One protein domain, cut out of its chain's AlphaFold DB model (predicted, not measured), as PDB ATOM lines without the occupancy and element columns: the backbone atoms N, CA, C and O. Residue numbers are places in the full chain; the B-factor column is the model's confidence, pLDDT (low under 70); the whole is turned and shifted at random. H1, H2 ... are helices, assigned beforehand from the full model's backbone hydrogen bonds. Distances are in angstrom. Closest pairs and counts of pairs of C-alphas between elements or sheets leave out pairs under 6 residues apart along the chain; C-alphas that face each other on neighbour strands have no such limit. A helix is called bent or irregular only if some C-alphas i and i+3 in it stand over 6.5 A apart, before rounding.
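Overview. This is residues 170 to 256 of the 256 residues of an uncharacterized protein of Triticum aestivum (UniProt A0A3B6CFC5). What does the domain look like? One long bent helix, H1, makes the length of a rod; residues 170 to 184, of which 172 to 184 belong to H1, stick out alone at one end, while its later arm, H1b, has the short H2 near it, H3 set crosswise to it and touching its middle with residues 245 to 246, and the tail, residues 249 to 256, passing across it from one side to the other. What is it made of? The printed part has 87 residues, with three named helices in the order H1, H2, H3 and no named strand: all helix. How spread is it? It is only just extended, close to loose, with a radius of gyration of the C-alphas of 18.3 A and spans of 62 by 24 by 24 A.

Arrangement. How does H1, residues 172 to 208, run? By its hydrogen bonds it was assigned as one helix, but it is bent: C-alphas 181 and 184 are 6.7 A apart, and its arms H1a, residues 172 to 181, and H1b, residues 184 to 208, stand at a steep tilt of 38 degrees. What is at H1b? H3, residues 231 to 248, touches it about perpendicular, at 76 degrees, H1b with residues 197 to 201 alone and H3 with 245 to 246 alone; the closest C-alphas, of Gly 197 and Ile 245, are 6.7 A apart. H2, residues 214 to 219, is close but not clearly touching H1b, the closest C-alphas, of Leu 202 and Ala 214, 6.7 A apart. Are the backbones whole? Every O i to N i+4 pair is within hydrogen-bond range in H1a, against 20 of 21 in H1b, 1 of 2 in H2 and 9 of 14 in H3.

Along the chain. Where does H1a begin? C-alpha 172 is at (24.600, -25.596, 14.673). How long are H1b and H3? They measure 37.2 A and 22.6 A from first to last C-alpha, and H3 ends with C-alpha 248 at (56.802, -10.099, 7.639). Is H3 even? It is irregular, with C-alphas 233 and 236 7.4 A apart, and has a kink of 73 degrees near residue 238.

Size, cuts and confidence. Is there a cut or a long link? The printed part has no cut; the link from H2 to H3, 11 residues, is long. Where is confidence low? Residues 251 to 252 and residue 256 are under 70.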
ATOM      1  N   GLY A 170      29.338 -27.633  19.792       92.94
ATOM      2  CA  GLY A 170      28.589 -28.892  19.719       92.94
ATOM      3  C   GLY A 170      27.216 -28.798  19.043       92.94
ATOM      4  O   GLY A 170      26.517 -29.801  18.962       92.94
ATOM      5  N   SER A 171      26.800 -27.613  18.585       94.19
ATOM      6  CA  SER A 171      25.496 -27.392  17.948       94.19
ATOM      7  C   SER A 171      25.598 -26.415  16.779       94.19
ATOM      8  O   SER A 171      26.454 -25.529  16.783       94.19
ATOM      9  N   TYR A 172      24.681 -26.524  15.809       90.25
ATOM     10  CA  TYR A 172      24.600 -25.596  14.673       90.25
ATOM     11  C   TYR A 172      24.457 -24.138  15.126       90.25
ATOM     12  O   TYR A 172      25.166 -23.259  14.642       90.25
ATOM     13  N   PHE A 173      23.592 -23.879  16.114       92.06
ATOM     14  CA  PHE A 173      23.461 -22.549  16.710       92.06
ATOM     15  C   PHE A 173      24.791 -22.055  17.289       92.06
ATOM     16  O   PHE A 173      25.146 -20.899  17.088       92.06
ATOM     17  N   GLY A 174      25.556 -22.926  17.953       94.94
ATOM     18  CA  GLY A 174      26.892 -22.597  18.445       94.94
ATOM     19  C   GLY A 174      27.874 -22.235  17.325       94.94
ATOM     20  O   GLY A 174      28.663 -21.308  17.498       94.94
ATOM     21  N   LEU A 175      27.801 -22.908  16.168       94.38
ATOM     22  CA  LEU A 175      28.600 -22.556  14.985       94.38
ATOM     23  C   LEU A 175      28.244 -21.152  14.485       94.38
ATOM     24  O   LEU A 175      29.127 -20.307  14.346       94.38
ATOM     25  N   VAL A 176      26.951 -20.884  14.274       93.44
ATOM     26  CA  VAL A 176      26.461 -19.565  13.842       93.44
ATOM     27  C   VAL A 176      26.862 -18.492  14.850       93.44
ATOM     28  O   VAL A 176      27.376 -17.444  14.467       93.44
ATOM     29  N   ARG A 177      26.681 -18.760  16.146       93.12
ATOM     30  CA  ARG A 177      26.987 -17.811  17.212       93.12
ATOM     31  C   ARG A 177      28.471 -17.460  17.251       93.12
ATOM     32  O   ARG A 177      28.787 -16.277  17.281       93.12
ATOM     33  N   ARG A 178      29.366 -18.451  17.157       92.06
ATOM     34  CA  ARG A 178      30.816 -18.208  17.089       92.06
ATOM     35  C   ARG A 178      31.190 -17.315  15.905       92.06
ATOM     36  O   ARG A 178      32.014 -16.421  16.063       92.06
ATOM     37  N   LEU A 179      30.577 -17.522  14.739       90.12
ATOM     38  CA  LEU A 179      30.824 -16.681  13.563       90.12
ATOM     39  C   LEU A 179      30.314 -15.246  13.750       90.12
ATOM     40  O   LEU A 179      31.007 -14.304  13.382       90.12
ATOM     41  N   VAL A 180      29.132 -15.069  14.342       88.88
ATOM     42  CA  VAL A 180      28.572 -13.738  14.621       88.88
ATOM     43  C   VAL A 180      29.413 -12.986  15.654       88.88
ATOM     44  O   VAL A 180      29.731 -11.816  15.451       88.88
ATOM     45  N   ASP A 181      29.823 -13.660  16.730       88.00
ATOM     46  CA  ASP A 181      30.652 -13.069  17.788       88.00
ATOM     47  C   ASP A 181      32.069 -12.729  17.294       88.00
ATOM     48  O   ASP A 181      32.737 -11.861  17.854       88.00
ATOM     49  N   ALA A 182      32.518 -13.352  16.204       85.62
ATOM     50  CA  ALA A 182      33.778 -13.026  15.555       85.62
ATOM     51  C   ALA A 182      33.741 -11.737  14.722       85.62
ATOM     52  O   ALA A 182      34.799 -11.176  14.444       85.62
ATOM     53  N   CYS A 183      32.567 -11.243  14.310       80.06
ATOM     54  CA  CYS A 183      32.474 -10.063  13.442       80.06
ATOM     55  C   CYS A 183      33.165  -8.820  14.040       80.06
ATOM     56  O   CYS A 183      33.978  -8.210  13.341       80.06
ATOM     57  N   PRO A 184      32.951  -8.458  15.323       83.12
ATOM     58  CA  PRO A 184      33.720  -7.391  15.966       83.12
ATOM     59  C   PRO A 184      35.225  -7.687  16.032       83.12
ATOM     60  O   PRO A 184      36.048  -6.791  15.854       83.12
ATOM     61  N   TRP A 185      35.598  -8.952  16.241       77.75
ATOM     62  CA  TRP A 185      36.994  -9.381  16.329       77.75
ATOM     63  C   TRP A 185      37.743  -9.226  14.994       77.75
ATOM     64  O   TRP A 185      38.923  -8.883  14.983       77.75
ATOM     65  N   VAL A 186      37.056  -9.371  13.855       81.12
ATOM     66  CA  VAL A 186      37.631  -9.089  12.526       81.12
ATOM     67  C   VAL A 186      38.037  -7.619  12.389       81.12
ATOM     68  O   VAL A 186      39.091  -7.331  11.821       81.12
ATOM     69  N   GLU A 187      37.248  -6.683  12.919       84.50
ATOM     70  CA  GLU A 187      37.611  -5.260  12.906       84.50
ATOM     71  C   GLU A 187      38.820  -4.974  13.805       84.50
ATOM     72  O   GLU A 187      39.718  -4.221  13.415       84.50
ATOM     73  N   VAL A 188      38.914  -5.650  14.954       84.00
ATOM     74  CA  VAL A 188      40.102  -5.600  15.821       84.00
ATOM     75  C   VAL A 188      41.342  -6.121  15.081       84.00
ATOM     76  O   VAL A 188      42.383  -5.464  15.093       84.00
ATOM     77  N   ILE A 189      41.233  -7.236  14.350       82.81
ATOM     78  CA  ILE A 189      42.334  -7.763  13.525       82.81
ATOM     79  C   ILE A 189      42.740  -6.774  12.431       82.81
ATOM     80  O   ILE A 189      43.932  -6.520  12.253       82.81
ATOM     81  N   LYS A 190      41.777  -6.205  11.692       84.00
ATOM     82  CA  LYS A 190      42.065  -5.220  10.635       84.00
ATOM     83  C   LYS A 190      42.822  -4.021  11.197       84.00
ATOM     84  O   LYS A 190      43.812  -3.590  10.603       84.00
ATOM     85  N   ARG A 191      42.382  -3.503  12.348       86.06
ATOM     86  CA  ARG A 191      43.026  -2.373  13.023       86.06
ATOM     87  C   ARG A 191      44.436  -2.729  13.493       86.06
ATOM     88  O   ARG A 191      45.364  -1.988  13.182       86.06
ATOM     89  N   SER A 192      44.605  -3.880  14.136       85.56
ATOM     90  CA  SER A 192      45.913  -4.403  14.549       85.56
ATOM     91  C   SER A 192      46.887  -4.514  13.370       85.56
ATOM     92  O   SER A 192      47.998  -3.984  13.418       85.56
ATOM     93  N   ALA A 193      46.464  -5.140  12.267       85.62
ATOM     94  CA  ALA A 193      47.301  -5.313  11.080       85.62
ATOM     95  C   ALA A 193      47.705  -3.966  10.452       85.62
ATOM     96  O   ALA A 193      48.841  -3.806  10.000       85.62
ATOM     97  N   CYS A 194      46.793  -2.988  10.454       87.25
ATOM     98  CA  CYS A 194      47.068  -1.623  10.012       87.25
ATOM     99  C   CYS A 194      48.119  -0.940  10.902       87.25
ATOM    100  O   CYS A 194      49.107  -0.409  10.389       87.25
ATOM    101  N   ILE A 195      47.948  -1.011  12.227       88.38
ATOM    102  CA  ILE A 195      48.884  -0.448  13.211       88.38
ATOM    103  C   ILE A 195      50.268  -1.084  13.054       88.38
ATOM    104  O   ILE A 195      51.268  -0.369  12.991       88.38
ATOM    105  N   GLU A 196      50.343  -2.409  12.925       89.12
ATOM    106  CA  GLU A 196      51.619  -3.110  12.779       89.12
ATOM    107  C   GLU A 196      52.339  -2.749  11.477       89.12
ATOM    108  O   GLU A 196      53.548  -2.485  11.471       89.12
ATOM    109  N   GLY A 197      51.596  -2.691  10.370       87.19
ATOM    110  CA  GLY A 197      52.127  -2.258   9.082       87.19
ATOM    111  C   GLY A 197      52.672  -0.828   9.143       87.19
ATOM    112  O   GLY A 197      53.794  -0.574   8.694       87.19
ATOM    113  N   ALA A 198      51.920   0.090   9.759       88.06
ATOM    114  CA  ALA A 198      52.333   1.478   9.955       88.06
ATOM    115  C   ALA A 198      53.579   1.582  10.845       88.06
ATOM    116  O   ALA A 198      54.540   2.262  10.477       88.06
ATOM    117  N   ARG A 199      53.618   0.850  11.967       89.12
ATOM    118  CA  ARG A 199      54.763   0.799  12.889       89.12
ATOM    119  C   ARG A 199      56.049   0.416  12.159       89.12
ATOM    120  O   ARG A 199      57.068   1.094  12.296       89.12
ATOM    121  N   ARG A 200      56.003  -0.634  11.336       88.94
ATOM    122  CA  ARG A 200      57.161  -1.103  10.554       88.94
ATOM    123  C   ARG A 200      57.577  -0.121   9.471       88.94
ATOM    124  O   ARG A 200      58.772   0.119   9.293       88.94
ATOM    125  N   ALA A 201      56.614   0.452   8.753       88.69
ATOM    126  CA  ALA A 201      56.893   1.441   7.720       88.69
ATOM    127  C   ALA A 201      57.577   2.686   8.307       88.69
ATOM    128  O   ALA A 201      58.615   3.117   7.803       88.69
ATOM    129  N   LEU A 202      57.053   3.210   9.418       89.44
ATOM    130  CA  LEU A 202      57.610   4.369  10.114       89.44
ATOM    131  C   LEU A 202      58.987   4.072  10.716       89.44
ATOM    132  O   LEU A 202      59.884   4.904  10.602       89.44
ATOM    133  N   ALA A 203      59.203   2.878  11.277       90.25
ATOM    134  CA  ALA A 203      60.520   2.460  11.758       90.25
ATOM    135  C   ALA A 203      61.559   2.437  10.622       90.25
ATOM    136  O   ALA A 203      62.654   2.976  10.773       90.25
ATOM    137  N   ARG A 204      61.203   1.886   9.453       89.06
ATOM    138  CA  ARG A 204      62.080   1.890   8.269       89.06
ATOM    139  C   ARG A 204      62.342   3.309   7.752       89.06
ATOM    140  O   ARG A 204      63.470   3.611   7.378       89.06
ATOM    141  N   ALA A 205      61.349   4.198   7.782       89.25
ATOM    142  CA  ALA A 205      61.547   5.608   7.445       89.25
ATOM    143  C   ALA A 205      62.500   6.304   8.436       89.25
ATOM    144  O   ALA A 205      63.414   7.015   8.018       89.25
ATOM    145  N   LYS A 206      62.353   6.045   9.740       90.56
ATOM    146  CA  LYS A 206      63.200   6.606  10.805       90.56
ATOM    147  C   LYS A 206      64.682   6.247  10.634       90.56
ATOM    148  O   LYS A 206      65.534   7.081  10.921       90.56
ATOM    149  N   VAL A 207      65.001   5.053  10.117       93.19
ATOM    150  CA  VAL A 207      66.391   4.642   9.813       93.19
ATOM    151  C   VAL A 207      67.053   5.576   8.792       93.19
ATOM    152  O   VAL A 207      68.234   5.885   8.920       93.19
ATOM    153  N   HIS A 208      66.303   6.058   7.798       89.25
ATOM    154  CA  HIS A 208      66.818   6.972   6.772       89.25
ATOM    155  C   HIS A 208      66.684   8.452   7.163       89.25
ATOM    156  O   HIS A 208      67.512   9.273   6.770       89.25
ATOM    157  N   TRP A 209      65.680   8.794   7.971       89.00
ATOM    158  CA  TRP A 209      65.433  10.141   8.481       89.00
ATOM    159  C   TRP A 209      65.431  10.139  10.013       89.00
ATOM    160  O   TRP A 209      64.381  10.183  10.645       89.00
ATOM    161  N   GLY A 210      66.615  10.128  10.634       87.94
ATOM    162  CA  GLY A 210      66.751   9.981  12.093       87.94
ATOM    163  C   GLY A 210      66.031  11.048  12.936       87.94
ATOM    164  O   GLY A 210      65.645  10.779  14.071       87.94
ATOM    165  N   ARG A 211      65.794  12.243  12.374       90.44
ATOM    166  CA  ARG A 211      65.033  13.338  13.012       90.44
ATOM    167  C   ARG A 211      63.529  13.318  12.707       90.44
ATOM    168  O   ARG A 211      62.833  14.247  13.096       90.44
ATOM    169  N   LEU A 212      63.033  12.307  11.992       89.31
ATOM    170  CA  LEU A 212      61.618  12.173  11.653       89.31
ATOM    171  C   LEU A 212      60.789  12.008  12.927       89.31
ATOM    172  O   LEU A 212      61.006  11.063  13.684       89.31
ATOM    173  N   ASP A 213      59.826  12.888  13.141       90.19
ATOM    174  CA  ASP A 213      58.790  12.717  14.151       90.19
ATOM    175  C   ASP A 213      57.560  12.102  13.472       90.19
ATOM    176  O   ASP A 213      57.014  12.676  12.532       90.19
ATOM    177  N   ALA A 214      57.195  10.886  13.882       89.00
ATOM    178  CA  ALA A 214      56.159  10.103  13.220       89.00
ATOM    179  C   ALA A 214      54.748  10.637  13.496       89.00
ATOM    180  O   ALA A 214      53.894  10.541  12.621       89.00
ATOM    181  N   GLU A 215      54.517  11.197  14.683       89.81
ATOM    182  CA  GLU A 215      53.230  11.788  15.047       89.81
ATOM    183  C   GLU A 215      53.034  13.082  14.261       89.81
ATOM    184  O   GLU A 215      52.069  13.211  13.507       89.81
ATOM    185  N   ARG A 216      54.039  13.964  14.303       88.19
ATOM    186  CA  ARG A 216      54.025  15.224  13.550       88.19
ATOM    187  C   ARG A 216      53.933  15.028  12.044       88.19
ATOM    188  O   ARG A 216      53.302  15.828  11.369       88.19
ATOM    189  N   LEU A 217      54.530  13.967  11.495       84.75
ATOM    190  CA  LEU A 217      54.415  13.648  10.067       84.75
ATOM    191  C   LEU A 217      52.957  13.442   9.627       84.75
ATOM    192  O   LEU A 217      52.629  13.716   8.475       84.75
ATOM    193  N   ILE A 218      52.114  12.916  10.518       84.12
ATOM    194  CA  ILE A 218      50.718  12.583  10.223       84.12
ATOM    195  C   ILE A 218      49.801  13.770  10.543       84.12
ATOM    196  O   ILE A 218      48.813  13.975   9.841       84.12
ATOM    197  N   THR A 219      50.109  14.540  11.590       85.44
ATOM    198  CA  THR A 219      49.250  15.632  12.073       85.44
ATOM    199  C   THR A 219      49.560  16.992  11.456       85.44
ATOM    200  O   THR A 219      48.660  17.825  11.358       85.44
ATOM    201  N   ASP A 220      50.812  17.250  11.066       85.19
ATOM    202  CA  ASP A 220      51.228  18.559  10.564       85.19
ATOM    203  C   ASP A 220      50.841  18.731   9.085       85.19
ATOM    204  O   ASP A 220      50.844  17.796   8.280       85.19
ATOM    205  N   VAL A 221      50.533  19.972   8.703       78.31
ATOM    206  CA  VAL A 221      50.256  20.344   7.308       78.31
ATOM    207  C   VAL A 221      51.511  20.103   6.453       78.31
ATOM    208  O   VAL A 221      52.626  20.341   6.935       78.31
ATOM    209  N   PRO A 222      51.374  19.667   5.181       77.56
ATOM    210  CA  PRO A 222      52.508  19.532   4.278       77.56
ATOM    211  C   PRO A 222      53.394  20.790   4.266       77.56
ATOM    212  O   PRO A 222      52.876  21.906   4.328       77.56
ATOM    213  N   PRO A 223      54.728  20.643   4.159       79.25
ATOM    214  CA  PRO A 223      55.629  21.789   4.120       79.25
ATOM    215  C   PRO A 223      55.267  22.757   2.990       79.25
ATOM    216  O   PRO A 223      54.974  22.313   1.878       79.25
ATOM    217  N   ALA A 224      55.369  24.060   3.265       79.38
ATOM    218  CA  ALA A 224      55.042  25.115   2.309       79.38
ATOM    219  C   ALA A 224      55.731  24.898   0.946       79.38
ATOM    220  O   ALA A 224      56.946  24.673   0.877       79.38
ATOM    221  N   GLY A 225      54.952  24.943  -0.136       81.12
ATOM    222  CA  GLY A 225      55.411  24.703  -1.509       81.12
ATOM    223  C   GLY A 225      55.499  23.223  -1.912       81.12
ATOM    224  O   GLY A 225      56.041  22.905  -2.975       81.12
ATOM    225  N   LYS A 226      55.014  22.296  -1.075       79.94
ATOM    226  CA  LYS A 226      54.935  20.849  -1.363       79.94
ATOM    227  C   LYS A 226      53.528  20.278  -1.186       79.94
ATOM    228  O   LYS A 226      53.378  19.064  -1.098       79.94
ATOM    229  N   GLU A 227      52.507  21.123  -1.195       80.62
ATOM    230  CA  GLU A 227      51.101  20.753  -1.011       80.62
ATOM    231  C   GLU A 227      50.618  19.767  -2.091       80.62
ATOM    232  O   GLU A 227      49.749  18.940  -1.841       80.62
ATOM    233  N   TYR A 228      51.240  19.792  -3.276       76.19
ATOM    234  CA  TYR A 228      50.965  18.858  -4.375       76.19
ATOM    235  C   TYR A 228      51.474  17.425  -4.131       76.19
ATOM    236  O   TYR A 228      51.134  16.513  -4.886       76.19
ATOM    237  N   ARG A 229      52.336  17.200  -3.129       77.69
ATOM    238  CA  ARG A 229      52.876  15.871  -2.811       77.69
ATOM    239  C   ARG A 229      51.959  15.165  -1.824       77.69
ATOM    240  O   ARG A 229      52.228  15.161  -0.626       77.69
ATOM    241  N   THR A 230      50.905  14.544  -2.335       81.06
ATOM    242  CA  THR A 230      50.001  13.739  -1.508       81.06
ATOM    243  C   THR A 230      50.437  12.265  -1.475       81.06
ATOM    244  O   THR A 230      51.065  11.786  -2.431       81.06
ATOM    245  N   PRO A 231      50.148  11.515  -0.393       81.44
ATOM    246  CA  PRO A 231      50.483  10.090  -0.292       81.44
ATOM    247  C   PRO A 231      49.968   9.243  -1.467       81.44
ATOM    248  O   PRO A 231      50.658   8.324  -1.918       81.44
ATOM    249  N   GLU A 232      48.804   9.595  -2.018       87.94
ATOM    250  CA  GLU A 232      48.122   8.884  -3.108       87.94
ATOM    251  C   GLU A 232      48.991   8.773  -4.362       87.94
ATOM    252  O   GLU A 232      48.987   7.742  -5.039       87.94
ATOM    253  N   MET A 233      49.806   9.798  -4.630       86.56
ATOM    254  CA  MET A 233      50.725   9.837  -5.770       86.56
ATOM    255  C   MET A 233      51.791   8.735  -5.706       86.56
ATOM    256  O   MET A 233      52.349   8.342  -6.733       86.56
ATOM    257  N   TYR A 234      52.066   8.209  -4.512       87.94
ATOM    258  CA  TYR A 234      53.100   7.207  -4.277       87.94
ATOM    259  C   TYR A 234      52.541   5.796  -4.075       87.94
ATOM    260  O   TYR A 234      53.304   4.836  -4.170       87.94
ATOM    261  N   TYR A 235      51.229   5.610  -3.873       89.00
ATOM    262  CA  TYR A 235      50.644   4.292  -3.569       89.00
ATOM    263  C   TYR A 235      51.042   3.205  -4.568       89.00
ATOM    264  O   TYR A 235      51.468   2.119  -4.170       89.00
ATOM    265  N   LYS A 236      50.997   3.498  -5.873       89.50
ATOM    266  CA  LYS A 236      51.367   2.520  -6.906       89.50
ATOM    267  C   LYS A 236      52.841   2.111  -6.827       89.50
ATOM    268  O   LYS A 236      53.160   0.943  -7.052       89.50
ATOM    269  N   THR A 237      53.738   3.050  -6.525       90.19
ATOM    270  CA  THR A 237      55.183   2.783  -6.478       90.19
ATOM    271  C   THR A 237      55.582   2.072  -5.185       90.19
ATOM    272  O   THR A 237      56.451   1.202  -5.223       90.19
ATOM    273  N   VAL A 238      54.898   2.350  -4.069       89.25
ATOM    274  CA  VAL A 238      55.191   1.734  -2.762       89.25
ATOM    275  C   VAL A 238      54.463   0.410  -2.520       89.25
ATOM    276  O   VAL A 238      54.895  -0.361  -1.666       89.25
ATOM    277  N   LEU A 239      53.422   0.075  -3.296       88.50
ATOM    278  CA  LEU A 239      52.629  -1.151  -3.110       88.50
ATOM    279  C   LEU A 239      53.479  -2.431  -3.127       88.50
ATOM    280  O   LEU A 239      53.250  -3.345  -2.337       88.50
ATOM    281  N   LYS A 240      54.489  -2.500  -4.006       87.94
ATOM    282  CA  LYS A 240      55.418  -3.644  -4.049       87.94
ATOM    283  C   LYS A 240      56.206  -3.791  -2.743       87.94
ATOM    284  O   LYS A 240      56.449  -4.912  -2.315       87.94
ATOM    285  N   GLY A 241      56.590  -2.677  -2.120       86.44
ATOM    286  CA  GLY A 241      57.252  -2.668  -0.815       86.44
ATOM    287  C   GLY A 241      56.293  -3.019   0.322       86.44
ATOM    288  O   GLY A 241      56.633  -3.835   1.171       86.44
ATOM    289  N   ALA A 242      55.069  -2.485   0.292       87.06
ATOM    290  CA  ALA A 242      54.040  -2.770   1.292       87.06
ATOM    291  C   ALA A 242      53.701  -4.268   1.375       87.06
ATOM    292  O   ALA A 242      53.570  -4.803   2.471       87.06
ATOM    293  N   ARG A 243      53.644  -4.974   0.235       86.69
ATOM    294  CA  ARG A 243      53.442  -6.436   0.213       86.69
ATOM    295  C   ARG A 243      54.545  -7.196   0.951       86.69
ATOM    296  O   ARG A 243      54.237  -8.102   1.709       86.69
ATOM    297  N   LYS A 244      55.806  -6.773   0.811       84.81
ATOM    298  CA  LYS A 244      56.922  -7.383   1.550       84.81
ATOM    299  C   LYS A 244      56.805  -7.158   3.057       84.81
ATOM    300  O   LYS A 244      57.109  -8.056   3.824       84.81
ATOM    301  N   ILE A 245      56.343  -5.978   3.480       83.56
ATOM    302  CA  ILE A 245      56.075  -5.707   4.902       83.56
ATOM    303  C   ILE A 245      54.950  -6.616   5.408       83.56
ATOM    304  O   ILE A 245      55.074  -7.170   6.496       83.56
ATOM    305  N   ALA A 246      53.891  -6.807   4.616       81.06
ATOM    306  CA  ALA A 246      52.779  -7.684   4.973       81.06
ATOM    307  C   ALA A 246      53.218  -9.147   5.166       81.06
ATOM    308  O   ALA A 246      52.736  -9.802   6.088       81.06
ATOM    309  N   ASP A 247      54.164  -9.639   4.361       81.88
ATOM    310  CA  ASP A 247      54.717 -10.993   4.508       81.88
ATOM    311  C   ASP A 247      55.505 -11.177   5.818       81.88
ATOM    312  O   ASP A 247      55.573 -12.285   6.351       81.88
ATOM    313  N   GLU A 248      56.071 -10.097   6.366       80.19
ATOM    314  CA  GLU A 248      56.802 -10.099   7.639       80.19
ATOM    315  C   GLU A 248      55.884  -9.895   8.864       80.19
ATOM    316  O   GLU A 248      56.349 -10.027  10.005       80.19
ATOM    317  N   CYS A 249      54.614  -9.520   8.666       79.19
ATOM    318  CA  CYS A 249      53.674  -9.280   9.759       79.19
ATOM    319  C   CYS A 249      53.252 -10.605  10.421       79.19
ATOM    320  O   CYS A 249      52.873 -11.556   9.729       79.19
ATOM    321  N   PRO A 250      53.265 -10.687  11.766       71.75
ATOM    322  CA  PRO A 250      52.785 -11.866  12.468       71.75
ATOM    323  C   PRO A 250      51.287 -12.045  12.207       71.75
ATOM    324  O   PRO A 250      50.490 -11.141  12.434       71.75
ATOM    325  N   ARG A 251      50.897 -13.234  11.742       68.81
ATOM    326  CA  ARG A 251      49.497 -13.538  11.391       68.81
ATOM    327  C   ARG A 251      48.606 -13.832  12.602       68.81
ATOM    328  O   ARG A 251      47.402 -13.966  12.440       68.81
ATOM    329  N   TYR A 252      49.201 -13.963  13.785       67.62
ATOM    330  CA  TYR A 252      48.556 -14.457  15.007       67.62
ATOM    331  C   TYR A 252      48.682 -13.497  16.201       67.62
ATOM    332  O   TYR A 252      48.306 -13.859  17.310       67.62
ATOM    333  N   VAL A 253      49.227 -12.291  16.004       73.00
ATOM    334  CA  VAL A 253      49.389 -11.297  17.078       73.00
ATOM    335  C   VAL A 253      48.431 -10.138  16.839       73.00
ATOM    336  O   VAL A 253      48.441  -9.530  15.768       73.00
ATOM    337  N   ILE A 254      47.615  -9.833  17.846       75.19
ATOM    338  CA  ILE A 254      46.734  -8.667  17.858       75.19
ATOM    339  C   ILE A 254      47.409  -7.562  18.672       75.19
ATOM    340  O   ILE A 254      47.834  -7.793  19.799       75.19
ATOM    341  N   ILE A 255      47.536  -6.384  18.067       75.19
ATOM    342  CA  ILE A 255      48.046  -5.155  18.666       75.19
ATOM    343  C   ILE A 255      46.841  -4.241  18.883       75.19
ATOM    344  O   ILE A 255      46.183  -3.860  17.910       75.19
ATOM    345  N   GLU A 256      46.545  -3.948  20.146       63.47
ATOM    346  CA  GLU A 256      45.478  -3.029  20.568       63.47
ATOM    347  C   GLU A 256      45.949  -1.570  20.595       63.47
ATOM    348  O   GLU A 256      47.103  -1.322  21.020       63.47
TER     349      GLU A 256